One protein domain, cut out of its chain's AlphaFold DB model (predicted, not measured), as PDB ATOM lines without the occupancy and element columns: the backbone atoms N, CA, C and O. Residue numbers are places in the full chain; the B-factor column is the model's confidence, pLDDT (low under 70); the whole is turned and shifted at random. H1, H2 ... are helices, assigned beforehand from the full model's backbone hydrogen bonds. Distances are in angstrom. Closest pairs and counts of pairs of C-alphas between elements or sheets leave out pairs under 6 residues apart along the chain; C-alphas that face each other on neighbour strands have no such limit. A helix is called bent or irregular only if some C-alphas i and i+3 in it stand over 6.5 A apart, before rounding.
ATOM      1  N   ASP A 249     452.611 389.178 351.000       76.50
ATOM      2  CA  ASP A 249     453.580 389.836 350.118       76.50
ATOM      3  C   ASP A 249     452.946 390.392 348.828       76.50
ATOM      4  O   ASP A 249     453.550 391.238 348.171       76.50
ATOM      5  N   ALA A 250     451.725 389.977 348.473       72.56
ATOM      6  CA  ALA A 250     450.973 390.583 347.373       72.56
ATOM      7  C   ALA A 250     450.359 391.932 347.792       72.56
ATOM      8  O   ALA A 250     450.406 392.894 347.030       72.56
ATOM      9  N   HIS A 251     449.820 392.012 349.015       72.62
ATOM     10  CA  HIS A 251     449.234 393.231 349.577       72.62
ATOM     11  C   HIS A 251     450.276 394.202 350.141       72.62
ATOM     12  O   HIS A 251     450.139 395.411 349.975       72.62
ATOM     13  N   CYS A 252     451.315 393.691 350.804       75.88
ATOM     14  CA  CYS A 252     452.402 394.481 351.374       75.88
ATOM     15  C   CYS A 252     453.755 393.818 351.054       75.88
ATOM     16  O   CYS A 252     454.321 393.110 351.895       75.88
ATOM     17  N   PRO A 253     454.273 394.023 349.825       84.50
ATOM     18  CA  PRO A 253     455.538 393.444 349.391       84.50
ATOM     19  C   PRO A 253     456.694 393.813 350.322       84.50
ATOM     20  O   PRO A 253     456.782 394.953 350.776       84.50
ATOM     21  N   LYS A 254     457.654 392.897 350.519       82.44
ATOM     22  CA  LYS A 254     458.840 393.142 351.369       82.44
ATOM     23  C   LYS A 254     459.572 394.444 351.019       82.44
ATOM     24  O   LYS A 254     459.973 395.176 351.915       82.44
ATOM     25  N   ARG A 255     459.663 394.773 349.722       84.12
ATOM     26  CA  ARG A 255     460.264 396.022 349.212       84.12
ATOM     27  C   ARG A 255     459.581 397.302 349.709       84.12
ATOM     28  O   ARG A 255     460.212 398.348 349.726       84.12
ATOM     29  N   CYS A 256     458.306 397.234 350.093       84.38
ATOM     30  CA  CYS A 256     457.555 398.379 350.601       84.38
ATOM     31  C   CYS A 256     457.788 398.602 352.099       84.38
ATOM     32  O   CYS A 256     457.504 399.689 352.596       84.38
ATOM     33  N   LEU A 257     458.298 397.607 352.833       82.25
ATOM     34  CA  LEU A 257     458.457 397.728 354.280       82.25
ATOM     35  C   LEU A 257     459.421 398.832 354.708       82.25
ATOM     36  O   LEU A 257     459.011 399.589 355.580       82.25
ATOM     37  N   PRO A 258     460.627 398.988 354.119       82.19
ATOM     38  CA  PRO A 258     461.536 400.061 354.530       82.19
ATOM     39  C   PRO A 258     460.956 401.455 354.243       82.19
ATOM     40  O   PRO A 258     461.349 402.432 354.869       82.19
ATOM     41  N   LEU A 259     459.990 401.550 353.320       83.38
ATOM     42  CA  LEU A 259     459.295 402.797 352.987       83.38
ATOM     43  C   LEU A 259     458.214 403.153 354.022       83.38
ATOM     44  O   LEU A 259     457.991 404.326 354.307       83.38
ATOM     45  N   ILE A 260     457.527 402.148 354.575       83.12
ATOM     46  CA  ILE A 260     456.444 402.324 355.563       83.12
ATOM     47  C   ILE A 260     457.010 402.373 356.992       83.12
ATOM     48  O   ILE A 260     456.514 403.112 357.847       83.12
ATOM     49  N   TYR A 261     458.066 401.602 357.240       82.56
ATOM     50  CA  TYR A 261     458.754 401.437 358.517       82.56
ATOM     51  C   TYR A 261     460.264 401.673 358.325       82.56
ATOM     52  O   TYR A 261     461.021 400.707 358.250       82.56
ATOM     53  N   PRO A 262     460.711 402.939 358.212       81.81
ATOM     54  CA  PRO A 262     462.126 403.255 358.031       81.81
ATOM     55  C   PRO A 262     462.943 402.889 359.274       81.81
ATOM     56  O   PRO A 262     462.524 403.194 360.398       81.81
ATOM     57  N   ASP A 263     464.131 402.320 359.067       76.94
ATOM     58  CA  ASP A 263     465.035 401.878 360.141       76.94
ATOM     59  C   ASP A 263     465.428 403.025 361.087       76.94
ATOM     60  O   ASP A 263     465.532 402.844 362.299       76.94
ATOM     61  N   GLU A 264     465.530 404.242 360.551       79.06
ATOM     62  CA  GLU A 264     465.824 405.489 361.271       79.06
ATOM     63  C   GLU A 264     464.802 405.810 362.373       79.06
ATOM     64  O   GLU A 264     465.122 406.471 363.359       79.06
ATOM     65  N   ARG A 265     463.552 405.346 362.222       77.50
ATOM     66  CA  ARG A 265     462.490 405.527 363.225       77.50
ATOM     67  C   ARG A 265     462.490 404.426 364.287       77.50
ATOM     68  O   ARG A 265     461.640 404.464 365.177       77.50
ATOM     69  N   GLY A 266     463.376 403.433 364.175       76.38
ATOM     70  CA  GLY A 266     463.510 402.313 365.110       76.38
ATOM     71  C   GLY A 266     462.270 401.416 365.214       76.38
ATOM     72  O   GLY A 266     462.160 400.617 366.143       76.38
ATOM     73  N   ARG A 267     461.300 401.548 364.298       77.56
ATOM     74  CA  ARG A 267     460.052 400.775 364.314       77.56
ATOM     75  C   ARG A 267     460.181 399.589 363.373       77.56
ATOM     76  O   ARG A 267     460.279 399.776 362.168       77.56
ATOM     77  N   LYS A 268     460.107 398.374 363.912       80.31
ATOM     78  CA  LYS A 268     460.018 397.160 363.093       80.31
ATOM     79  C   LYS A 268     458.618 397.027 362.476       80.31
ATOM     80  O   LYS A 268     457.637 397.414 363.120       80.31
ATOM     81  N   PRO A 269     458.492 396.444 361.272       82.69
ATOM     82  CA  PRO A 269     457.194 396.113 360.703       82.69
ATOM     83  C   PRO A 269     456.372 395.241 361.668       82.69
ATOM     84  O   PRO A 269     456.893 394.237 362.161       82.69
ATOM     85  N   PRO A 270     455.081 395.549 361.907       80.88
ATOM     86  CA  PRO A 270     454.231 394.789 362.823       80.88
ATOM     87  C   PRO A 270     454.196 393.291 362.521       80.88
ATOM     88  O   PRO A 270     454.127 392.483 363.440       80.88
ATOM     89  N   ARG A 271     454.302 392.914 361.240       79.25
ATOM     90  CA  ARG A 271     454.323 391.511 360.813       79.25
ATOM     91  C   ARG A 271     455.492 390.711 361.404       79.25
ATOM     92  O   ARG A 271     455.311 389.538 361.695       79.25
ATOM     93  N   GLU A 272     456.643 391.342 361.649       80.44
ATOM     94  CA  GLU A 272     457.796 390.683 362.282       80.44
ATOM     95  C   GLU A 272     457.555 390.475 363.782       80.44
ATOM     96  O   GLU A 272     457.815 389.401 364.316       80.44
ATOM     97  N   GLY A 273     456.986 391.479 364.461       77.75
ATOM     98  CA  GLY A 273     456.624 391.377 365.879       77.75
ATOM     99  C   GLY A 273     455.522 390.346 366.134       77.75
ATOM    100  O   GLY A 273     455.612 389.568 367.079       77.75
ATOM    101  N   ILE A 274     454.514 390.287 365.258       76.81
ATOM    102  CA  ILE A 274     453.452 389.274 365.309       76.81
ATOM    103  C   ILE A 274     454.039 387.880 365.065       76.81
ATOM    104  O   ILE A 274     453.728 386.964 365.819       76.81
ATOM    105  N   LYS A 275     454.922 387.712 364.069       77.00
ATOM    106  CA  LYS A 275     455.597 386.431 363.809       77.00
ATOM    107  C   LYS A 275     456.392 385.959 365.032       77.00
ATOM    108  O   LYS A 275     456.257 384.808 365.430       77.00
ATOM    109  N   ALA A 276     457.167 386.847 365.656       77.06
ATOM    110  CA  ALA A 276     457.923 386.526 366.867       77.06
ATOM    111  C   ALA A 276     457.008 386.147 368.043       77.06
ATOM    112  O   ALA A 276     457.272 385.163 368.723       77.06
ATOM    113  N   MET A 277     455.906 386.876 368.240       77.56
ATOM    114  CA  MET A 277     454.919 386.585 369.284       77.56
ATOM    115  C   MET A 277     454.251 385.218 369.088       77.56
ATOM    116  O   MET A 277     454.088 384.474 370.047       77.56
ATOM    117  N   LEU A 278     453.881 384.872 367.852       72.12
ATOM    118  CA  LEU A 278     453.302 383.566 367.534       72.12
ATOM    119  C   LEU A 278     454.318 382.434 367.735       72.12
ATOM    120  O   LEU A 278     453.947 381.376 368.237       72.12
ATOM    121  N   ARG A 279     455.593 382.670 367.393       73.12
ATOM    122  CA  ARG A 279     456.689 381.718 367.638       73.12
ATOM    123  C   ARG A 279     456.870 381.463 369.125       73.12
ATOM    124  O   ARG A 279     456.895 380.313 369.539       73.12
ATOM    125  N   ASP A 280     456.982 382.529 369.908       75.00
ATOM    126  CA  ASP A 280     457.167 382.450 371.354       75.00
ATOM    127  C   ASP A 280     455.987 381.735 372.023       75.00
ATOM    128  O   ASP A 280     456.173 380.803 372.798       75.00
ATOM    129  N   ALA A 281     454.758 382.077 371.643       71.19
ATOM    130  CA  ALA A 281     453.570 381.430 372.181       71.19
ATOM    131  C   ALA A 281     453.459 379.939 371.798       71.19
ATOM    132  O   ALA A 281     452.930 379.153 372.580       71.19
ATOM    133  N   HIS A 282     453.967 379.537 370.627       69.38
ATOM    134  CA  HIS A 282     454.063 378.127 370.242       69.38
ATOM    135  C   HIS A 282     455.145 377.384 371.038       69.38
ATOM    136  O   HIS A 282     454.863 376.329 371.588       69.38
ATOM    137  N   LEU A 283     456.357 377.947 371.145       71.06
ATOM    138  CA  LEU A 283     457.482 377.328 371.861       71.06
ATOM    139  C   LEU A 283     457.230 377.172 373.365       71.06
ATOM    140  O   LEU A 283     457.760 376.253 373.978       71.06
ATOM    141  N   ASN A 284     456.440 378.068 373.958       74.56
ATOM    142  CA  ASN A 284     456.078 378.017 375.373       74.56
ATOM    143  C   ASN A 284     454.775 377.233 375.638       74.56
ATOM    144  O   ASN A 284     454.208 377.366 376.722       74.56
ATOM    145  N   ASP A 285     454.252 376.485 374.655       66.12
ATOM    146  CA  ASP A 285     452.985 375.737 374.747       66.12
ATOM    147  C   ASP A 285     451.776 376.590 375.195       66.12
ATOM    148  O   ASP A 285     450.773 376.089 375.708       66.12
ATOM    149  N   ILE A 286     451.826 377.907 374.967       66.50
ATOM    150  CA  ILE A 286     450.733 378.841 375.289       66.50
ATOM    151  C   ILE A 286     449.566 378.645 374.306       66.50
ATOM    152  O   ILE A 286     448.415 378.965 374.614       66.50
ATOM    153  N   ILE A 287     449.840 378.105 373.114       60.00
ATOM    154  CA  ILE A 287     448.849 377.837 372.068       60.00
ATOM    155  C   ILE A 287     448.651 376.326 371.921       60.00
ATOM    156  O   ILE A 287     449.376 375.662 371.187       60.00
ATOM    157  N   ALA A 288     447.619 375.795 372.575       58.41
ATOM    158  CA  ALA A 288     447.180 374.416 372.391       58.41
ATOM    159  C   ALA A 288     446.106 374.310 371.294       58.41
ATOM    160  O   ALA A 288     445.099 375.027 371.305       58.41
ATOM    161  N   ASP A 289     446.277 373.372 370.361       60.25
ATOM    162  CA  ASP A 289     445.321 373.115 369.278       60.25
ATOM    163  C   ASP A 289     444.188 372.171 369.712       60.25
ATOM    164  O   ASP A 289     443.965 371.084 369.171       60.25
TER     165      ASP A 289
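AT A GLANCE: This is residues 249 to 289 of the 537 residues of a protein of Toxocara canis (UniProt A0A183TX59). A longer helix, H2, reaches away from a small end made of short H1 and the looping link, residues 261 to 269, with no compact core; residues 272 to 277 and 280 to 285 stick out. The printed part has 41 residues with two named helices, H1 then H2, and no named strand: all helix. It is only just loose, close to extended, with a radius of gyration of the C-alphas of 13.3 A, and only just flat, spanning 36 by 25 by 9 A.

IN THESE COORDINATES: Start at Asp 249 and go on to C-alpha 254 at (458.840, 393.142, 351.369), where H1, residues 254 to 260, begins. It is only just irregular: C-alphas 255 and 258 are 6.8 A apart. Then find C-alpha 270 at (454.231, 394.789, 362.823); from there H2, residues 270 to 283, runs 19.9 A to C-alpha 283 at (457.482, 377.328, 371.861).

HOW THE PARTS SIT: H1 and H2 are apart, with no C-alpha of the one within 8 A of the other. In H2 every O i to N i+4 pair is within hydrogen-bond range; in H1 1 of 3 is, beside 3 of 4 O i to N i+3 pairs.

THE WHOLE: The C-alphas farthest apart, of Glu 264 and Asp 289, are 39.1 A apart. The printed part has no cut, and the link of 9 residues is short. Residue 282 and residues 285 to 289 have pLDDT under 70.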